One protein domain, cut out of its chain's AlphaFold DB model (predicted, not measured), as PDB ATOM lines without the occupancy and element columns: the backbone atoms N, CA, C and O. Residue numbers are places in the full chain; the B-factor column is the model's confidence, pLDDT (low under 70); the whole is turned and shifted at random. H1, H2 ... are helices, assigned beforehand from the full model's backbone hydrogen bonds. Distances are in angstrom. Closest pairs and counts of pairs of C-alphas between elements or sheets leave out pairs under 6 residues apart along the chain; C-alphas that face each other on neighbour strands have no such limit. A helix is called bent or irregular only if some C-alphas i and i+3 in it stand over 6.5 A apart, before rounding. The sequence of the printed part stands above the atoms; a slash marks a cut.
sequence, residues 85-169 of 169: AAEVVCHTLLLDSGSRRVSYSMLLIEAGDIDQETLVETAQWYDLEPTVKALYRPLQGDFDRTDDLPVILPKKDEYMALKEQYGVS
ATOM      1  N   ALA A  85       1.610  48.379  80.000       98.12
ATOM      2  CA  ALA A  85       2.603  49.456  80.076       98.12
ATOM      3  C   ALA A  85       1.960  50.815  80.419       98.12
ATOM      4  O   ALA A  85       2.532  51.599  81.181       98.12
ATOM      5  N   ALA A  86       0.750  51.075  79.911       98.44
ATOM      6  CA  ALA A  86       0.000  52.292  80.203       98.44
ATOM      7  C   ALA A  86      -0.378  52.391  81.691       98.44
ATOM      8  O   ALA A  86      -0.240  53.455  82.301       98.44
ATOM      9  N   GLU A  87      -0.764  51.276  82.311       98.56
ATOM     10  CA  GLU A  87      -1.011  51.209  83.755       98.56
ATOM     11  C   GLU A  87       0.269  51.405  84.556       98.56
ATOM     12  O   GLU A  87       0.273  52.166  85.517       98.56
ATOM     13  N   VAL A  88       1.390  50.811  84.138       98.50
ATOM     14  CA  VAL A  88       2.696  51.033  84.786       98.50
ATOM     15  C   VAL A  88       3.078  52.522  84.783       98.50
ATOM     16  O   VAL A  88       3.560  53.037  85.803       98.50
ATOM     17  N   VAL A  89       2.826  53.239  83.680       98.56
ATOM     18  CA  VAL A  89       3.009  54.699  83.595       98.56
ATOM     19  C   VAL A  89       2.073  55.426  84.563       98.56
ATOM     20  O   VAL A  89       2.537  56.262  85.346       98.56
ATOM     21  N   CYS A  90       0.779  55.095  84.555       98.62
ATOM     22  CA  CYS A  90      -0.216  55.725  85.425       98.62
ATOM     23  C   CYS A  90       0.091  55.492  86.908       98.62
ATOM     24  O   CYS A  90       0.136  56.446  87.679       98.62
ATOM     25  N   HIS A  91       0.404  54.261  87.309       98.50
ATOM     26  CA  HIS A  91       0.792  53.922  88.677       98.50
ATOM     27  C   HIS A  91       2.041  54.687  89.118       98.50
ATOM     28  O   HIS A  91       2.116  55.142  90.257       98.50
ATOM     29  N   THR A  92       3.017  54.870  88.224       97.62
ATOM     30  CA  THR A  92       4.226  55.650  88.529       97.62
ATOM     31  C   THR A  92       3.889  57.105  88.830       97.62
ATOM     32  O   THR A  92       4.328  57.622  89.854       97.62
ATOM     33  N   LEU A  93       3.084  57.742  87.974       97.81
ATOM     34  CA  LEU A  93       2.693  59.149  88.118       97.81
ATOM     35  C   LEU A  93       1.755  59.383  89.306       97.81
ATOM     36  O   LEU A  93       1.886  60.391  89.992       97.81
ATOM     37  N   LEU A  94       0.836  58.449  89.560       97.75
ATOM     38  CA  LEU A  94      -0.099  58.498  90.682       97.75
ATOM     39  C   LEU A  94       0.638  58.484  92.026       97.75
ATOM     40  O   LEU A  94       0.277  59.207  92.950       97.75
ATOM     41  N   LEU A  95       1.666  57.638  92.143       95.69
ATOM     42  CA  LEU A  95       2.426  57.479  93.383       95.69
ATOM     43  C   LEU A  95       3.391  58.639  93.637       95.69
ATOM     44  O   LEU A  95       3.654  58.965  94.796       95.69
ATOM     45  N   ASP A  96       3.954  59.209  92.573       92.69
ATOM     46  CA  ASP A  96       4.869  60.344  92.624       92.69
ATOM     47  C   ASP A  96       4.975  60.986  91.231       92.69
ATOM     48  O   ASP A  96       5.508  60.392  90.295       92.69
ATOM     49  N   SER A  97       4.496  62.222  91.098       90.06
ATOM     50  CA  SER A  97       4.562  63.010  89.862       90.06
ATOM     51  C   SER A  97       5.705  64.035  89.866       90.06
ATOM     52  O   SER A  97       5.664  65.030  89.138       90.06
ATOM     53  N   GLY A  98       6.730  63.831  90.700       90.94
ATOM     54  CA  GLY A  98       7.942  64.642  90.694       90.94
ATOM     55  C   GLY A  98       8.691  64.555  89.360       90.94
ATOM     56  O   GLY A  98       8.594  63.562  88.637       90.94
ATOM     57  N   SER A  99       9.494  65.577  89.047       90.56
ATOM     58  CA  SER A  99      10.153  65.736  87.735       90.56
ATOM     59  C   SER A  99      10.897  64.487  87.250       90.56
ATOM     60  O   SER A  99      10.819  64.129  86.083       90.56
ATOM     61  N   ARG A 100      11.569  63.757  88.150       92.69
ATOM     62  CA  ARG A 100      12.257  62.504  87.803       92.69
ATOM     63  C   ARG A 100      11.291  61.400  87.365       92.69
ATOM     64  O   ARG A 100      11.592  60.678  86.421       92.69
ATOM     65  N   ARG A 101      10.163  61.239  88.060       94.19
ATOM     66  CA  ARG A 101       9.145  60.233  87.720       94.19
ATOM     67  C   ARG A 101       8.440  60.588  86.426       94.19
ATOM     68  O   ARG A 101       8.233  59.703  85.611       94.19
ATOM     69  N   VAL A 102       8.189  61.876  86.209       96.56
ATOM     70  CA  VAL A 102       7.709  62.416  84.934       96.56
ATOM     71  C   VAL A 102       8.649  62.028  83.791       96.56
ATOM     72  O   VAL A 102       8.201  61.393  82.840       96.56
ATOM     73  N   SER A 103       9.953  62.305  83.906       96.19
ATOM     74  CA  SER A 103      10.918  61.941  82.859       96.19
ATOM     75  C   SER A 103      11.011  60.432  82.631       96.19
ATOM     76  O   SER A 103      11.128  59.994  81.492       96.19
ATOM     77  N   TYR A 104      10.950  59.619  83.689       96.56
ATOM     78  CA  TYR A 104      10.964  58.162  83.539       96.56
ATOM     79  C   TYR A 104       9.690  57.655  82.868       96.56
ATOM     80  O   TYR A 104       9.784  56.863  81.939       96.56
ATOM     81  N   SER A 105       8.514  58.146  83.260       97.81
ATOM     82  CA  SER A 105       7.258  57.827  82.582       97.81
ATOM     83  C   SER A 105       7.310  58.179  81.097       97.81
ATOM     84  O   SER A 105       6.906  57.357  80.283       97.81
ATOM     85  N   MET A 106       7.875  59.334  80.730       97.81
ATOM     86  CA  MET A 106       8.103  59.697  79.326       97.81
ATOM     87  C   MET A 106       9.010  58.688  78.598       97.81
ATOM     88  O   MET A 106       8.665  58.270  77.496       97.81
ATOM     89  N   LEU A 107      10.097  58.214  79.230       97.62
ATOM     90  CA  LEU A 107      10.946  57.166  78.640       97.62
ATOM     91  C   LEU A 107      10.172  55.875  78.363       97.62
ATOM     92  O   LEU A 107      10.379  55.264  77.322       97.62
ATOM     93  N   LEU A 108       9.316  55.432  79.291       98.12
ATOM     94  CA  LEU A 108       8.531  54.209  79.098       98.12
ATOM     95  C   LEU A 108       7.473  54.378  78.007       98.12
ATOM     96  O   LEU A 108       7.227  53.428  77.270       98.12
ATOM     97  N   ILE A 109       6.886  55.570  77.880       98.19
ATOM     98  CA  ILE A 109       5.967  55.883  76.780       98.19
ATOM     99  C   ILE A 109       6.672  55.687  75.434       98.19
ATOM    100  O   ILE A 109       6.153  54.961  74.594       98.19
ATOM    101  N   GLU A 110       7.865  56.259  75.247       96.25
ATOM    102  CA  GLU A 110       8.615  56.101  73.991       96.25
ATOM    103  C   GLU A 110       9.151  54.679  73.793       96.25
ATOM    104  O   GLU A 110       9.011  54.113  72.714       96.25
ATOM    105  N   ALA A 111       9.737  54.065  74.826       95.56
ATOM    106  CA  ALA A 111      10.299  52.716  74.730       95.56
ATOM    107  C   ALA A 111       9.229  51.643  74.470       95.56
ATOM    108  O   ALA A 111       9.517  50.621  73.847       95.56
ATOM    109  N   GLY A 112       8.013  51.861  74.971       94.88
ATOM    110  CA  GLY A 112       6.863  50.987  74.772       94.88
ATOM    111  C   GLY A 112       5.994  51.346  73.569       94.88
ATOM    112  O   GLY A 112       5.001  50.655  73.370       94.88
ATOM    113  N   ASP A 113       6.333  52.405  72.819       95.56
ATOM    114  CA  ASP A 113       5.510  52.975  71.737       95.56
ATOM    115  C   ASP A 113       4.033  53.122  72.145       95.56
ATOM    116  O   ASP A 113       3.108  52.705  71.447       95.56
ATOM    117  N   ILE A 114       3.807  53.643  73.355       97.94
ATOM    118  CA  ILE A 114       2.460  53.805  73.900       97.94
ATOM    119  C   ILE A 114       1.831  55.008  73.206       97.94
ATOM    120  O   ILE A 114       2.361  56.116  73.278       97.94
ATOM    121  N   ASP A 115       0.693  54.808  72.550       97.44
ATOM    122  CA  ASP A 115      -0.016  55.901  71.906       97.44
ATOM    123  C   ASP A 115      -0.791  56.763  72.923       97.44
ATOM    124  O   ASP A 115      -1.117  56.365  74.051       97.44
ATOM    125  N   GLN A 116      -1.078  58.001  72.515       97.81
ATOM    126  CA  GLN A 116      -1.723  58.983  73.380       97.81
ATOM    127  C   GLN A 116      -3.152  58.607  73.765       97.81
ATOM    128  O   GLN A 116      -3.558  58.920  74.883       97.81
ATOM    129  N   GLU A 117      -3.909  57.975  72.872       98.06
ATOM    130  CA  GLU A 117      -5.302  57.605  73.118       98.06
ATOM    131  C   GLU A 117      -5.363  56.522  74.197       98.06
ATOM    132  O   GLU A 117      -5.955  56.761  75.252       98.06
ATOM    133  N   THR A 118      -4.617  55.430  74.021       98.31
ATOM    134  CA  THR A 118      -4.514  54.326  74.989       98.31
ATOM    135  C   THR A 118      -4.113  54.816  76.381       98.31
ATOM    136  O   THR A 118      -4.719  54.443  77.395       98.31
ATOM    137  N   LEU A 119      -3.086  55.674  76.468       98.50
ATOM    138  CA  LEU A 119      -2.627  56.160  77.769       98.50
ATOM    139  C   LEU A 119      -3.620  57.139  78.407       98.50
ATOM    140  O   LEU A 119      -3.766  57.134  79.627       98.50
ATOM    141  N   VAL A 120      -4.309  57.969  77.618       98.44
ATOM    142  CA  VAL A 120      -5.349  58.873  78.132       98.44
ATOM    143  C   VAL A 120      -6.546  58.086  78.661       98.44
ATOM    144  O   VAL A 120      -6.996  58.380  79.767       98.44
ATOM    145  N   GLU A 121      -7.021  57.076  77.930       98.38
ATOM    146  CA  GLU A 121      -8.119  56.203  78.369       98.38
ATOM    147  C   GLU A 121      -7.777  55.484  79.679       98.38
ATOM    148  O   GLU A 121      -8.579  55.448  80.612       98.38
ATOM    149  N   THR A 122      -6.545  54.985  79.801       98.31
ATOM    150  CA  THR A 122      -6.067  54.366  81.044       98.31
ATOM    151  C   THR A 122      -5.994  55.387  82.185       98.31
ATOM    152  O   THR A 122      -6.437  55.119  83.301       98.31
ATOM    153  N   ALA A 123      -5.474  56.587  81.917       98.19
ATOM    154  CA  ALA A 123      -5.269  57.636  82.913       98.19
ATOM    155  C   ALA A 123      -6.565  58.198  83.512       98.19
ATOM    156  O   ALA A 123      -6.529  58.734  84.622       98.19
ATOM    157  N   GLN A 124      -7.701  58.067  82.820       98.00
ATOM    158  CA  GLN A 124      -9.010  58.473  83.340       98.00
ATOM    159  C   GLN A 124      -9.388  57.725  84.620       98.00
ATOM    160  O   GLN A 124      -9.940  58.334  85.532       98.00
ATOM    161  N   TRP A 125      -9.023  56.445  84.745       97.25
ATOM    162  CA  TRP A 125      -9.271  55.657  85.960       97.25
ATOM    163  C   TRP A 125      -8.533  56.191  87.196       97.25
ATOM    164  O   TRP A 125      -8.949  55.941  88.328       97.25
ATOM    165  N   TYR A 126      -7.446  56.931  86.978       97.19
ATOM    166  CA  TYR A 126      -6.546  57.426  88.017       97.19
ATOM    167  C   TYR A 126      -6.605  58.951  88.184       97.19
ATOM    168  O   TYR A 126      -5.768  59.508  88.890       97.19
ATOM    169  N   ASP A 127      -7.547  59.633  87.519       96.81
ATOM    170  CA  ASP A 127      -7.638  61.102  87.459       96.81
ATOM    171  C   ASP A 127      -6.352  61.783  86.930       96.81
ATOM    172  O   ASP A 127      -6.020  62.919  87.279       96.81
ATOM    173  N   LEU A 128      -5.613  61.098  86.050       97.88
ATOM    174  CA  LEU A 128      -4.320  61.543  85.510       97.88
ATOM    175  C   LEU A 128      -4.392  62.094  84.079       97.88
ATOM    176  O   LEU A 128      -3.356  62.450  83.512       97.88
ATOM    177  N   GLU A 129      -5.582  62.195  83.481       97.44
ATOM    178  CA  GLU A 129      -5.749  62.627  82.085       97.44
ATOM    179  C   GLU A 129      -5.022  63.956  81.757       97.44
ATOM    180  O   GLU A 129      -4.273  63.988  80.773       97.44
ATOM    181  N   PRO A 130      -5.154  65.048  82.544       95.75
ATOM    182  CA  PRO A 130      -4.449  66.297  82.253       95.75
ATOM    183  C   PRO A 130      -2.924  66.141  82.309       95.75
ATOM    184  O   PRO A 130      -2.208  66.733  81.499       95.75
ATOM    185  N   THR A 131      -2.433  65.325  83.245       96.50
ATOM    186  CA  THR A 131      -1.007  65.029  83.418       96.50
ATOM    187  C   THR A 131      -0.461  64.284  82.214       96.50
ATOM    188  O   THR A 131       0.520  64.727  81.623       96.50
ATOM    189  N   VAL A 132      -1.124  63.209  81.787       96.94
ATOM    190  CA  VAL A 132      -0.721  62.438  80.604       96.94
ATOM    191  C   VAL A 132      -0.733  63.304  79.347       96.94
ATOM    192  O   VAL A 132       0.237  63.300  78.591       96.94
ATOM    193  N   LYS A 133      -1.777  64.119  79.142       95.75
ATOM    194  CA  LYS A 133      -1.832  65.062  78.012       95.75
ATOM    195  C   LYS A 133      -0.669  66.056  78.018       95.75
ATOM    196  O   LYS A 133      -0.207  66.447  76.949       95.75
ATOM    197  N   ALA A 134      -0.188  66.462  79.194       94.88
ATOM    198  CA  ALA A 134       0.987  67.319  79.309       94.88
ATOM    199  C   ALA A 134       2.278  66.598  78.890       94.88
ATOM    200  O   ALA A 134       3.105  67.220  78.226       94.88
ATOM    201  N   LEU A 135       2.434  65.306  79.212       96.25
ATOM    202  CA  LEU A 135       3.619  64.516  78.841       96.25
ATOM    203  C   LEU A 135       3.787  64.377  77.326       96.25
ATOM    204  O   LEU A 135       4.911  64.395  76.838       96.25
ATOM    205  N   TYR A 136       2.691  64.290  76.570       95.94
ATOM    206  CA  TYR A 136       2.770  64.148  75.113       95.94
ATOM    207  C   TYR A 136       3.261  65.400  74.381       95.94
ATOM    208  O   TYR A 136       3.737  65.278  73.257       95.94
ATOM    209  N   ARG A 137       3.218  66.590  74.995       92.75
ATOM    210  CA  ARG A 137       3.744  67.818  74.369       92.75
ATOM    211  C   ARG A 137       5.247  67.718  74.060       92.75
ATOM    212  O   ARG A 137       5.597  67.800  72.882       92.75
ATOM    213  N   PRO A 138       6.137  67.475  75.045       92.88
ATOM    214  CA  PRO A 138       7.565  67.315  74.778       92.88
ATOM    215  C   PRO A 138       7.872  66.070  73.943       92.88
ATOM    216  O   PRO A 138       8.770  66.121  73.107       92.88
ATOM    217  N   LEU A 139       7.105  64.982  74.097       94.19
ATOM    218  CA  LEU A 139       7.242  63.789  73.247       94.19
ATOM    219  C   LEU A 139       6.955  64.090  71.766       94.19
ATOM    220  O   LEU A 139       7.561  63.501  70.880       94.19
ATOM    221  N   GLN A 140       6.084  65.061  71.490       93.19
ATOM    222  CA  GLN A 140       5.795  65.578  70.148       93.19
ATOM    223  C   GLN A 140       6.720  66.742  69.738       93.19
ATOM    224  O   GLN A 140       6.539  67.339  68.676       93.19
ATOM    225  N   GLY A 141       7.727  67.067  70.556       89.81
ATOM    226  CA  GLY A 141       8.738  68.087  70.281       89.81
ATOM    227  C   GLY A 141       8.431  69.492  70.810       89.81
ATOM    228  O   GLY A 141       9.255  70.386  70.607       89.81
ATOM    229  N   ASP A 142       7.306  69.706  71.498       90.38
ATOM    230  CA  ASP A 142       6.953  70.992  72.118       90.38
ATOM    231  C   ASP A 142       7.466  71.068  73.566       90.38
ATOM    232  O   ASP A 142       6.839  70.561  74.499       90.38
ATOM    233  N   PHE A 143       8.622  71.714  73.744       87.12
ATOM    234  CA  PHE A 143       9.255  71.954  75.049       87.12
ATOM    235  C   PHE A 143       9.100  73.402  75.545       87.12
ATOM    236  O   PHE A 143       9.514  73.706  76.662       87.12
ATOM    237  N   ASP A 144       8.526  74.298  74.738       77.50
ATOM    238  CA  ASP A 144       8.550  75.744  75.000       77.50
ATOM    239  C   ASP A 144       7.403  76.203  75.917       77.50
ATOM    240  O   ASP A 144       7.414  77.323  76.427       77.50
ATOM    241  N   ARG A 145       6.396  75.349  76.144       69.62
ATOM    242  CA  ARG A 145       5.190  75.676  76.919       69.62
ATOM    243  C   ARG A 145       5.170  74.996  78.280       69.62
ATOM    244  O   ARG A 145       4.684  73.873  78.408       69.62
ATOM    245  N   THR A 146       5.613  75.716  79.306       65.88
ATOM    246  CA  THR A 146       5.607  75.233  80.699       65.88
ATOM    247  C   THR A 146       4.511  75.835  81.576       65.88
ATOM    248  O   THR A 146       4.330  75.384  82.705       65.88
ATOM    249  N   ASP A 147       3.786  76.840  81.084       68.06
ATOM    250  CA  ASP A 147       2.814  77.575  81.896       68.06
ATOM    251  C   ASP A 147       1.552  76.733  82.167       68.06
ATOM    252  O   ASP A 147       1.018  76.074  81.269       68.06
ATOM    253  N   ASP A 148       1.099  76.754  83.426       79.19
ATOM    254  CA  ASP A 148      -0.120  76.109  83.942       79.19
ATOM    255  C   ASP A 148      -0.240  74.591  83.701       79.19
ATOM    256  O   ASP A 148      -1.337  74.045  83.546       79.19
ATOM    257  N   LEU A 149       0.887  73.875  83.689       85.75
ATOM    258  CA  LEU A 149       0.889  72.414  83.618       85.75
ATOM    259  C   LEU A 149       0.666  71.756  84.992       85.75
ATOM    260  O   LEU A 149       1.182  72.240  85.999       85.75
ATOM    261  N   PRO A 150      -0.027  70.598  85.050       89.69
ATOM    262  CA  PRO A 150      -0.227  69.850  86.297       89.69
ATOM    263  C   PRO A 150       1.064  69.205  86.831       89.69
ATOM    264  O   PRO A 150       1.098  68.745  87.969       89.69
ATOM    265  N   VAL A 151       2.125  69.157  86.017       91.38
ATOM    266  CA  VAL A 151       3.425  68.569  86.355       91.38
ATOM    267  C   VAL A 151       4.577  69.404  85.808       91.38
ATOM    268  O   VAL A 151       4.440  70.108  84.808       91.38
ATOM    269  N   ILE A 152       5.740  69.281  86.449       91.25
ATOM    270  CA  ILE A 152       6.986  69.899  85.987       91.25
ATOM    271  C   ILE A 152       7.596  69.005  84.906       91.25
ATOM    272  O   ILE A 152       8.092  67.918  85.208       91.25
ATOM    273  N   LEU A 153       7.567  69.475  83.659       93.25
ATOM    274  CA  LEU A 153       8.196  68.795  82.529       93.25
ATOM    275  C   LEU A 153       9.723  68.990  82.528       93.25
ATOM    276  O   LEU A 153      10.205  70.041  82.965       93.25
ATOM    277  N   PRO A 154      10.497  68.004  82.035       92.50
ATOM    278  CA  PRO A 154      11.938  68.155  81.880       92.50
ATOM    279  C   PRO A 154      12.276  69.169  80.787       92.50
ATOM    280  O   PRO A 154      11.523  69.353  79.827       92.50
ATOM    281  N   LYS A 155      13.458  69.783  80.882       92.75
ATOM    282  CA  LYS A 155      13.993  70.553  79.755       92.75
ATOM    283  C   LYS A 155      14.377  69.616  78.617       92.75
ATOM    284  O   LYS A 155      14.751  68.467  78.851       92.75
ATOM    285  N   LYS A 156      14.381  70.146  77.392       94.69
ATOM    286  CA  LYS A 156      14.769  69.395  76.192       94.69
ATOM    287  C   LYS A 156      16.123  68.702  76.346       94.69
ATOM    288  O   LYS A 156      16.188  67.487  76.230       94.69
ATOM    289  N   ASP A 157      17.177  69.449  76.664       94.88
ATOM    290  CA  ASP A 157      18.535  68.891  76.754       94.88
ATOM    291  C   ASP A 157      18.658  67.831  77.862       94.88
ATOM    292  O   ASP A 157      19.319  66.812  77.676       94.88
ATOM    293  N   GLU A 158      17.974  68.035  78.994       94.69
ATOM    294  CA  GLU A 158      17.935  67.074  80.105       94.69
ATOM    295  C   GLU A 158      17.244  65.771  79.689       94.69
ATOM    296  O   GLU A 158      17.725  64.683  80.007       94.69
ATOM    297  N   TYR A 159      16.131  65.871  78.958       95.69
ATOM    298  CA  TYR A 159      15.395  64.706  78.481       95.69
ATOM    299  C   TYR A 159      16.146  63.957  77.375       95.69
ATOM    300  O   TYR A 159      16.226  62.733  77.416       95.69
ATOM    301  N   MET A 160      16.769  64.667  76.430       95.81
ATOM    302  CA  MET A 160      17.566  64.041  75.367       95.81
ATOM    303  C   MET A 160      18.785  63.297  75.928       95.81
ATOM    304  O   MET A 160      19.053  62.171  75.515       95.81
ATOM    305  N   ALA A 161      19.484  63.879  76.908       96.19
ATOM    306  CA  ALA A 161      20.582  63.198  77.593       96.19
ATOM    307  C   ALA A 161      20.102  61.939  78.336       96.19
ATOM    308  O   ALA A 161      20.782  60.914  78.347       96.19
ATOM    309  N   LEU A 162      18.907  61.998  78.933       95.38
ATOM    310  CA  LEU A 162      18.297  60.848  79.589       95.38
ATOM    311  C   LEU A 162      17.933  59.741  78.581       95.38
ATOM    312  O   LEU A 162      18.206  58.572  78.849       95.38
ATOM    313  N   LYS A 163      17.366  60.084  77.419       95.50
ATOM    314  CA  LYS A 163      17.099  59.126  76.332       95.50
ATOM    315  C   LYS A 163      18.375  58.411  75.889       95.50
ATOM    316  O   LYS A 163      18.395  57.182  75.838       95.50
ATOM    317  N   GLU A 164      19.450  59.163  75.651       95.94
ATOM    318  CA  GLU A 164      20.759  58.618  75.271       95.94
ATOM    319  C   GLU A 164      21.306  57.659  76.336       95.94
ATOM    320  O   GLU A 164      21.721  56.546  76.013       95.94
ATOM    321  N   GLN A 165      21.239  58.046  77.615       94.44
ATOM    322  CA  GLN A 165      21.682  57.212  78.735       94.44
ATOM    323  C   GLN A 165      20.992  55.837  78.757       94.44
ATOM    324  O   GLN A 165      21.623  54.842  79.119       94.44
ATOM    325  N   TYR A 166      19.708  55.786  78.403       94.19
ATOM    326  CA  TYR A 166      18.892  54.572  78.441       94.19
ATOM    327  C   TYR A 166      18.716  53.902  77.073       94.19
ATOM    328  O   TYR A 166      18.020  52.894  76.978       94.19
ATOM    329  N   GLY A 167      19.359  54.419  76.021       91.62
ATOM    330  CA  GLY A 167      19.281  53.858  74.671       91.62
ATOM    331  C   GLY A 167      17.897  53.959  74.021       91.62
ATOM    332  O   GLY A 167      17.596  53.178  73.122       91.62
ATOM    333  N   VAL A 168      17.054  54.897  74.465       91.19
ATOM    334  CA  VAL A 168      15.730  55.152  73.873       91.19
ATOM    335  C   VAL A 168      15.901  56.114  72.696       91.19
ATOM    336  O   VAL A 168      16.494  57.181  72.857       91.19
ATOM    337  N   SER A 169      15.421  55.729  71.509       77.88
ATOM    338  CA  SER A 169      15.562  56.503  70.261       77.88
ATOM    339  C   SER A 169      14.325  57.333  69.975       77.88
ATOM    340  O   SER A 169      13.219  56.788  70.119       77.88
TER     341      SER A 169
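Overview. This is residues 85 to 169 of the 169 residues of an uncharacterized protein of Halarchaeum rubridurum (UniProt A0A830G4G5). Two helical hairpins, H1 with H2 and H3 with H4, pack on each other as a four-helix core, with H1 meeting H3 at a slant and H4 crossing H2. H5 stands at one end of this core, on the far side of H2 from H1, and a long loop, residues 140 to 155, leads to it from H4. The printed part has 85 residues with five named helices, H1 to H5 in that order along the chain, and no named strand; the class is all helix. It is compact, with a radius of gyration of the C-alphas of 11.7 A, and its rounded outline spans 32 by 28 by 22 A.

Along the chain. Start with the longest helix, H2, residues 99 to 111: find C-alpha 99 at (10.153, 65.736, 87.735), from which it runs 18.4 A to C-alpha 111 at (10.299, 52.716, 74.730). Before it, H1 takes residues 85 to 95 and measures 15.5 A. After it come H3, residues 116 to 124, 12.4 A, and H4, residues 129 to 139, 15.8 A. H4 is neither bent nor irregular, but only just: C-alphas 135 and 138 are 6.3 A apart. H5, residues 156 to 166, runs 15.5 A to C-alpha 166 at (18.892, 54.572, 78.441).

Arrangement. From H2, look first to H1: they touch, with Val 89 and Ser 105 the closest C-alphas at 5.4 A, and form a helical hairpin at a shallow tilt of 3 degrees, opposite ways. H2 also touches H4, closest at the C-alphas of Met 106 and Leu 135, 6.6 A, and is about perpendicular to it, only just, at 70.3 degrees. H3 and H4 form the second helical hairpin, at a shallow tilt of 28 degrees, opposite ways; their closest C-alphas, of Ala 123 and Glu 129, are 5.1 A apart. H1 touches H3 at a steep tilt of 45 degrees, the same way, with the C-alphas of Ala 86 and Leu 119 closest at 5.3 A. The helix packing is part aligned, part crossed: 2 of these 4 touching pairs are at a shallow tilt. H1 and H4 are near each other, while H2 and H3 are apart. Then find H5, close but not clearly touching H2: the closest C-alphas, of Ser 103 and Tyr 159, are 6.8 A apart, and the tilt is a steep 60 degrees. H5 is apart from H1 and H3. Each O i to N i+4 pair is within hydrogen-bond range in H1, H2, H3 and H5, and 4 of 7 are in H4.

Size, cuts and confidence. The two C-alphas farthest apart are those of Trp 125 and Asp 157, at 32.1 A. The printed part has no cut and ends at Ser 169, the chain's last residue. The links from H1 to H2, H2 to H3 and H3 to H4 are tight; the one from H4 to H5, 16 residues, is long. In that link, at residues 145 to 147, the model's pLDDT is under 70; the mean of the printed part is 93.8.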